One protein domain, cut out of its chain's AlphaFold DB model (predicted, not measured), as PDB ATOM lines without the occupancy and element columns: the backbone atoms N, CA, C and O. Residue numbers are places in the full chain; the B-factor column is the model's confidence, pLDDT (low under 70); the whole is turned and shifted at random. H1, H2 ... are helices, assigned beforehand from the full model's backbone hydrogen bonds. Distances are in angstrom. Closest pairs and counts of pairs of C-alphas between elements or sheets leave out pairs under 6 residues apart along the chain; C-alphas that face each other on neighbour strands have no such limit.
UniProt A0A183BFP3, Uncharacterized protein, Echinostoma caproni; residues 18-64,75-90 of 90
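Overview. This is residues 18 to 64 and 75 to 90 of the 90 residues of an uncharacterized protein of Echinostoma caproni (UniProt A0A183BFP3). The longest helix, H1, and the steeply tilted H2 form a loose pair at one end of an elongated model, while H3 is by itself at the other end. From H2, residues 53 to 64, a stretch with no named element, reach across toward H3. The printed part has 63 residues, with three named helices in the order H1, H2, H3 and no named strand; the class is all helix. The whole is loose, with a radius of gyration of the C-alphas of 13.4 A and spans of 46 by 24 by 20 A.

Arrangement. H1, residues 20 to 34, is close to but not clearly touching H2, residues 39 to 52; their closest C-alphas are those of Ala 31 and Val 39, 7.7 A apart. Their centres are 11.6 A apart. They run opposite ways at a steep tilt of 58 degrees. The link between them, four residues, is tight. H3, residues 77 to 88, is apart from H1 and also apart from H2. In H1, H2 and H3 every O i to N i+4 pair is within hydrogen-bond range.

Along the chain. H1 measures 21.1 A from its first to its last C-alpha, starting at C-alpha 20, (47.332, 56.565, -177.442). H2 measures 19.8 A and starts at C-alpha 39, (60.695, 42.491, -178.094). H3 measures 16.2 A and ends at C-alpha 88, (75.954, 41.395, -173.025).

Size, cuts and confidence. The two C-alphas farthest apart, those of Ser 18 and Leu 75, are 45.8 A apart. Residues 65 to 74 are cut out, and C-alphas 64 and 75 are 9.8 A apart across the cut. The link from H2 to H3 runs across this cut. The mean pLDDT of the printed part is 82.4; residues 59 to 64, 78, 85 to 86 and 88 to 90 are under 70.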
ATOM      1  N   SER A  18      43.210  60.212-176.850       92.56
ATOM      2  CA  SER A  18      43.947  61.071-177.795       92.56
ATOM      3  C   SER A  18      45.474  60.909-177.733       92.56
ATOM      4  O   SER A  18      46.151  61.095-178.741       92.56
ATOM      5  N   ALA A  19      46.020  60.522-176.576       93.19
ATOM      6  CA  ALA A  19      47.451  60.271-176.386       93.19
ATOM      7  C   ALA A  19      47.916  58.900-176.915       93.19
ATOM      8  O   ALA A  19      49.106  58.698-177.159       93.19
ATOM      9  N   PHE A  20      46.998  57.948-177.098       93.12
ATOM     10  CA  PHE A  20      47.332  56.565-177.442       93.12
ATOM     11  C   PHE A  20      48.107  56.424-178.766       93.12
ATOM     12  O   PHE A  20      49.133  55.736-178.772       93.12
ATOM     13  N   PRO A  21      47.719  57.102-179.867       95.00
ATOM     14  CA  PRO A  21      48.461  57.022-181.124       95.00
ATOM     15  C   PRO A  21      49.911  57.504-181.001       95.00
ATOM     16  O   PRO A  21      50.811  56.914-181.600       95.00
ATOM     17  N   ASP A  22      50.156  58.557-180.217       95.25
ATOM     18  CA  ASP A  22      51.501  59.112-180.065       95.25
ATOM     19  C   ASP A  22      52.399  58.202-179.216       95.25
ATOM     20  O   ASP A  22      53.536  57.929-179.603       95.25
ATOM     21  N   ILE A  23      51.866  57.627-178.131       94.69
ATOM     22  CA  ILE A  23      52.582  56.637-177.309       94.69
ATOM     23  C   ILE A  23      53.025  55.447-178.169       94.69
ATOM     24  O   ILE A  23      54.197  55.065-178.145       94.69
ATOM     25  N   LEU A  24      52.122  54.888-178.982       96.06
ATOM     26  CA  LEU A  24      52.453  53.772-179.873       96.06
ATOM     27  C   LEU A  24      53.499  54.150-180.926       96.06
ATOM     28  O   LEU A  24      54.399  53.361-181.231       96.06
ATOM     29  N   LYS A  25      53.417  55.367-181.469       95.31
ATOM     30  CA  LYS A  25      54.393  55.888-182.430       95.31
ATOM     31  C   LYS A  25      55.781  56.005-181.806       95.31
ATOM     32  O   LYS A  25      56.764  55.577-182.418       95.31
ATOM     33  N   GLN A  26      55.881  56.563-180.600       93.56
ATOM     34  CA  GLN A  26      57.150  56.700-179.884       93.56
ATOM     35  C   GLN A  26      57.737  55.336-179.506       93.56
ATOM     36  O   GLN A  26      58.923  55.099-179.758       93.56
ATOM     37  N   PHE A  27      56.903  54.425-178.998       94.31
ATOM     38  CA  PHE A  27      57.274  53.042-178.705       94.31
ATOM     39  C   PHE A  27      57.864  52.349-179.937       94.31
ATOM     40  O   PHE A  27      58.993  51.862-179.906       94.31
ATOM     41  N   THR A  28      57.150  52.390-181.064       94.75
ATOM     42  CA  THR A  28      57.582  51.745-182.314       94.75
ATOM     43  C   THR A  28      58.887  52.355-182.829       94.75
ATOM     44  O   THR A  28      59.805  51.642-183.232       94.75
ATOM     45  N   LYS A  29      59.030  53.684-182.754       93.69
ATOM     46  CA  LYS A  29      60.271  54.379-183.124       93.69
ATOM     47  C   LYS A  29      61.447  53.945-182.247       93.69
ATOM     48  O   LYS A  29      62.552  53.765-182.759       93.69
ATOM     49  N   ALA A  30      61.234  53.778-180.944       91.06
ATOM     50  CA  ALA A  30      62.260  53.303-180.023       91.06
ATOM     51  C   ALA A  30      62.628  51.834-180.289       91.06
ATOM     52  O   ALA A  30      63.817  51.510-180.306       91.06
ATOM     53  N   ALA A  31      61.648  50.980-180.595       90.44
ATOM     54  CA  ALA A  31      61.863  49.576-180.942       90.44
ATOM     55  C   ALA A  31      62.711  49.435-182.218       90.44
ATOM     56  O   ALA A  31      63.711  48.721-182.230       90.44
ATOM     57  N   ILE A  32      62.385  50.195-183.271       90.06
ATOM     58  CA  ILE A  32      63.148  50.203-184.533       90.06
ATOM     59  C   ILE A  32      64.586  50.675-184.303       90.06
ATOM     60  O   ILE A  32      65.524  50.122-184.874       90.06
ATOM     61  N   ARG A  33      64.784  51.696-183.458       86.19
ATOM     62  CA  ARG A  33      66.123  52.214-183.143       86.19
ATOM     63  C   ARG A  33      66.944  51.217-182.341       86.19
ATOM     64  O   ARG A  33      68.144  51.133-182.568       86.19
ATOM     65  N   THR A  34      66.323  50.501-181.408       86.19
ATOM     66  CA  THR A  34      66.998  49.552-180.512       86.19
ATOM     67  C   THR A  34      67.253  48.194-181.141       86.19
ATOM     68  O   THR A  34      68.273  47.594-180.817       86.19
ATOM     69  N   GLN A  35      66.411  47.764-182.086       86.44
ATOM     70  CA  GLN A  35      66.454  46.428-182.694       86.44
ATOM     71  C   GLN A  35      66.646  45.324-181.634       86.44
ATOM     72  O   GLN A  35      67.642  44.597-181.678       86.44
ATOM     73  N   PRO A  36      65.753  45.227-180.629       87.00
ATOM     74  CA  PRO A  36      65.897  44.246-179.563       87.00
ATOM     75  C   PRO A  36      65.724  42.825-180.115       87.00
ATOM     76  O   PRO A  36      64.837  42.583-180.931       87.00
ATOM     77  N   LYS A  37      66.545  41.877-179.640       84.69
ATOM     78  CA  LYS A  37      66.373  40.444-179.946       84.69
ATOM     79  C   LYS A  37      65.051  39.916-179.371       84.69
ATOM     80  O   LYS A  37      64.314  39.217-180.055       84.69
ATOM     81  N   ASP A  38      64.749  40.293-178.127       90.56
ATOM     82  CA  ASP A  38      63.500  39.966-177.437       90.56
ATOM     83  C   ASP A  38      62.650  41.230-177.262       90.56
ATOM     84  O   ASP A  38      62.916  42.081-176.407       90.56
ATOM     85  N   VAL A  39      61.616  41.349-178.097       90.50
ATOM     86  CA  VAL A  39      60.695  42.491-178.094       90.50
ATOM     87  C   VAL A  39      59.859  42.527-176.816       90.50
ATOM     88  O   VAL A  39      59.560  43.618-176.333       90.50
ATOM     89  N   LEU A  40      59.494  41.382-176.235       92.56
ATOM     90  CA  LEU A  40      58.615  41.332-175.068       92.56
ATOM     91  C   LEU A  40      59.350  41.824-173.818       92.56
ATOM     92  O   LEU A  40      58.874  42.734-173.133       92.56
ATOM     93  N   LYS A  41      60.553  41.290-173.573       90.44
ATOM     94  CA  LYS A  41      61.426  41.735-172.475       90.44
ATOM     95  C   LYS A  41      61.788  43.213-172.616       90.44
ATOM     96  O   LYS A  41      61.750  43.958-171.636       90.44
ATOM     97  N   TRP A  42      62.084  43.656-173.839       93.62
ATOM     98  CA  TRP A  42      62.355  45.062-174.128       93.62
ATOM     99  C   TRP A  42      61.133  45.957-173.883       93.62
ATOM    100  O   TRP A  42      61.272  47.022-173.284       93.62
ATOM    101  N   SER A  43      59.934  45.517-174.272       94.69
ATOM    102  CA  SER A  43      58.693  46.283-174.086       94.69
ATOM    103  C   SER A  43      58.388  46.506-172.609       94.69
ATOM    104  O   SER A  43      58.048  47.621-172.214       94.69
ATOM    105  N   HIS A  44      58.570  45.473-171.778       94.06
ATOM    106  CA  HIS A  44      58.441  45.598-170.326       94.06
ATOM    107  C   HIS A  44      59.389  46.670-169.770       94.06
ATOM    108  O   HIS A  44      58.955  47.562-169.042       94.06
ATOM    109  N   ALA A  45      60.668  46.620-170.155       91.94
ATOM    110  CA  ALA A  45      61.653  47.608-169.728       91.94
ATOM    111  C   ALA A  45      61.311  49.026-170.221       91.94
ATOM    112  O   ALA A  45      61.420  49.978-169.454       91.94
ATOM    113  N   TYR A  46      60.850  49.168-171.469       94.50
ATOM    114  CA  TYR A  46      60.468  50.452-172.059       94.50
ATOM    115  C   TYR A  46      59.320  51.117-171.293       94.50
ATOM    116  O   TYR A  46      59.452  52.261-170.865       94.50
ATOM    117  N   PHE A  47      58.207  50.406-171.082       95.31
ATOM    118  CA  PHE A  47      57.049  50.977-170.388       95.31
ATOM    119  C   PHE A  47      57.309  51.191-168.897       95.31
ATOM    120  O   PHE A  47      56.809  52.165-168.337       95.31
ATOM    121  N   LYS A  48      58.129  50.343-168.263       94.69
ATOM    122  CA  LYS A  48      58.582  50.560-166.886       94.69
ATOM    123  C   LYS A  48      59.391  51.853-166.767       94.69
ATOM    124  O   LYS A  48      59.091  52.675-165.905       94.69
ATOM    125  N   ALA A  49      60.363  52.061-167.658       92.94
ATOM    126  CA  ALA A  49      61.159  53.283-167.672       92.94
ATOM    127  C   ALA A  49      60.289  54.518-167.956       92.94
ATOM    128  O   ALA A  49      60.414  55.532-167.277       92.94
ATOM    129  N   LEU A  50      59.345  54.409-168.897       93.31
ATOM    130  CA  LEU A  50      58.402  55.481-169.220       93.31
ATOM    131  C   LEU A  50      57.524  55.861-168.015       93.31
ATOM    132  O   LEU A  50      57.340  57.044-167.747       93.31
ATOM    133  N   ALA A  51      57.020  54.877-167.263       93.69
ATOM    134  CA  ALA A  51      56.201  55.112-166.073       93.69
ATOM    135  C   ALA A  51      56.985  55.780-164.927       93.69
ATOM    136  O   ALA A  51      56.429  56.595-164.193       93.69
ATOM    137  N   HIS A  52      58.273  55.456-164.785       93.31
ATOM    138  CA  HIS A  52      59.153  56.031-163.763       93.31
ATOM    139  C   HIS A  52      59.909  57.289-164.218       93.31
ATOM    140  O   HIS A  52      60.670  57.847-163.432       93.31
ATOM    141  N   ASN A  53      59.685  57.770-165.448       89.25
ATOM    142  CA  ASN A  53      60.459  58.856-166.071       89.25
ATOM    143  C   ASN A  53      61.980  58.586-166.086       89.25
ATOM    144  O   ASN A  53      62.797  59.501-165.991       89.25
ATOM    145  N   GLU A  54      62.361  57.317-166.207       89.12
ATOM    146  CA  GLU A  54      63.743  56.865-166.337       89.12
ATOM    147  C   GLU A  54      64.239  56.975-167.791       89.12
ATOM    148  O   GLU A  54      63.439  57.049-168.733       89.12
ATOM    149  N   PRO A  55      65.567  56.969-168.018       85.50
ATOM    150  CA  PRO A  55      66.117  56.949-169.365       85.50
ATOM    151  C   PRO A  55      65.631  55.718-170.139       85.50
ATOM    152  O   PRO A  55      65.868  54.572-169.756       85.50
ATOM    153  N   LEU A  56      64.964  55.974-171.267       85.25
ATOM    154  CA  LEU A  56      64.458  54.935-172.158       85.25
ATOM    155  C   LEU A  56      65.608  54.077-172.710       85.25
ATOM    156  O   LEU A  56      66.724  54.574-172.884       85.25
ATOM    157  N   PRO A  57      65.354  52.806-173.063       75.81
ATOM    158  CA  PRO A  57      66.349  51.992-173.746       75.81
ATOM    159  C   PRO A  57      66.677  52.626-175.109       75.81
ATOM    160  O   PRO A  57      65.839  52.661-176.010       75.81
ATOM    161  N   VAL A  58      67.897  53.147-175.266       71.75
ATOM    162  CA  VAL A  58      68.396  53.757-176.510       71.75
ATOM    163  C   VAL A  58      69.552  52.921-177.061       71.75
ATOM    164  O   VAL A  58      70.454  52.540-176.317       71.75
ATOM    165  N   LYS A  59      69.557  52.654-178.376       66.38
ATOM    166  CA  LYS A  59      70.734  52.085-179.051       66.38
ATOM    167  C   LYS A  59      71.830  53.127-179.080       66.38
ATOM    168  O   LYS A  59      71.624  54.239-179.567       66.38
ATOM    169  N   GLU A  60      72.991  52.741-178.591       60.41
ATOM    170  CA  GLU A  60      74.180  53.556-178.703       60.41
ATOM    171  C   GLU A  60      74.493  53.852-180.180       60.41
ATOM    172  O   GLU A  60      74.433  52.970-181.041       60.41
ATOM    173  N   ARG A  61      74.743  55.129-180.484       58.50
ATOM    174  CA  ARG A  61      75.005  55.597-181.845       58.50
ATOM    175  C   ARG A  61      76.330  54.998-182.316       58.50
ATOM    176  O   ARG A  61      77.341  55.212-181.661       58.50
ATOM    177  N   LEU A  62      76.319  54.311-183.463       57.66
ATOM    178  CA  LEU A  62      77.547  53.907-184.152       57.66
ATOM    179  C   LEU A  62      78.408  55.149-184.404       57.66
ATOM    180  O   LEU A  62      77.995  56.059-185.128       57.66
ATOM    181  N   GLU A  63      79.583  55.187-183.780       56.69
ATOM    182  CA  GLU A  63      80.648  56.090-184.193       56.69
ATOM    183  C   GLU A  63      81.063  55.688-185.609       56.69
ATOM    184  O   GLU A  63      81.354  54.523-185.872       56.69
ATOM    185  N   VAL A  64      81.033  56.641-186.539       58.03
ATOM    186  CA  VAL A  64      81.581  56.433-187.879       58.03
ATOM    187  C   VAL A  64      83.101  56.564-187.779       58.03
ATOM    188  O   VAL A  64      83.573  57.649-187.427       58.03
ATOM    189  N   LEU A  75      88.369  49.970-185.741       70.19
ATOM    190  CA  LEU A  75      87.816  49.690-184.421       70.19
ATOM    191  C   LEU A  75      87.955  50.932-183.536       70.19
ATOM    192  O   LEU A  75      88.994  51.158-182.922       70.19
ATOM    193  N   THR A  76      86.898  51.742-183.450       74.62
ATOM    194  CA  THR A  76      86.841  52.827-182.462       74.62
ATOM    195  C   THR A  76      86.387  52.295-181.098       74.62
ATOM    196  O   THR A  76      85.659  51.296-181.029       74.62
ATOM    197  N   PRO A  77      86.747  52.967-179.988       72.94
ATOM    198  CA  PRO A  77      86.209  52.650-178.667       72.94
ATOM    199  C   PRO A  77      84.671  52.601-178.633       72.94
ATOM    200  O   PRO A  77      84.112  51.744-177.947       72.94
ATOM    201  N   GLY A  78      83.975  53.445-179.407       69.56
ATOM    202  CA  GLY A  78      82.518  53.385-179.535       69.56
ATOM    203  C   GLY A  78      82.019  52.120-180.231       69.56
ATOM    204  O   GLY A  78      81.065  51.508-179.755       69.56
ATOM    205  N   ILE A  79      82.686  51.655-181.294       73.75
ATOM    206  CA  ILE A  79      82.355  50.378-181.950       73.75
ATOM    207  C   ILE A  79      82.551  49.208-180.984       73.75
ATOM    208  O   ILE A  79      81.666  48.362-180.861       73.75
ATOM    209  N   LEU A  80      83.660  49.185-180.240       76.50
ATOM    210  CA  LEU A  80      83.913  48.151-179.234       76.50
ATOM    211  C   LEU A  80      82.859  48.165-178.118       76.50
ATOM    212  O   LEU A  80      82.400  47.103-177.699       76.50
ATOM    213  N   ARG A  81      82.414  49.347-177.671       73.12
ATOM    214  CA  ARG A  81      81.351  49.471-176.661       73.12
ATOM    215  C   ARG A  81      80.012  48.942-177.174       73.12
ATOM    216  O   ARG A  81      79.315  48.243-176.441       73.12
ATOM    217  N   ILE A  82      79.688  49.209-178.437       72.19
ATOM    218  CA  ILE A  82      78.478  48.707-179.099       72.19
ATOM    219  C   ILE A  82      78.525  47.188-179.250       72.19
ATOM    220  O   ILE A  82      77.553  46.526-178.892       72.19
ATOM    221  N   LEU A  83      79.643  46.633-179.729       76.44
ATOM    222  CA  LEU A  83      79.838  45.186-179.857       76.44
ATOM    223  C   LEU A  83      79.744  44.494-178.493       76.44
ATOM    224  O   LEU A  83      78.999  43.530-178.339       76.44
ATOM    225  N   ASN A  84      80.415  45.032-177.473       79.94
ATOM    226  CA  ASN A  84      80.333  44.512-176.110       79.94
ATOM    227  C   ASN A  84      78.899  44.562-175.565       79.94
ATOM    228  O   ASN A  84      78.427  43.602-174.964       79.94
ATOM    229  N   ASN A  85      78.174  45.656-175.804       69.94
ATOM    230  CA  ASN A  85      76.774  45.739-175.412       69.94
ATOM    231  C   ASN A  85      75.932  44.688-176.150       69.94
ATOM    232  O   ASN A  85      75.140  44.030-175.496       69.94
ATOM    233  N   GLN A  86      76.129  44.460-177.454       67.44
ATOM    234  CA  GLN A  86      75.410  43.425-178.216       67.44
ATOM    235  C   GLN A  86      75.601  42.007-177.658       67.44
ATOM    236  O   GLN A  86      74.632  41.250-177.630       67.44
ATOM    237  N   VAL A  87      76.809  41.670-177.200       70.81
ATOM    238  CA  VAL A  87      77.118  40.373-176.568       70.81
ATOM    239  C   VAL A  87      76.516  40.278-175.164       70.81
ATOM    240  O   VAL A  87      75.990  39.246-174.780       70.81
ATOM    241  N   ARG A  88      76.508  41.371-174.393       62.41
ATOM    242  CA  ARG A  88      75.954  41.395-173.025       62.41
ATOM    243  C   ARG A  88      74.429  41.253-172.940       62.41
ATOM    244  O   ARG A  88      73.915  41.091-171.838       62.41
ATOM    245  N   TRP A  89      73.711  41.373-174.058       53.50
ATOM    246  CA  TRP A  89      72.266  41.110-174.129       53.50
ATOM    247  C   TRP A  89      71.931  39.637-174.434       53.50
ATOM    248  O   TRP A  89      70.761  39.342-174.693       53.50
ATOM    249  N   GLU A  90      72.926  38.743-174.443       45.56
ATOM    250  CA  GLU A  90      72.739  37.282-174.388       45.56
ATOM    251  C   GLU A  90      72.392  36.791-172.976       45.56
ATOM    252  O   GLU A  90      72.853  37.405-171.986       45.56
TER     253      GLU A  90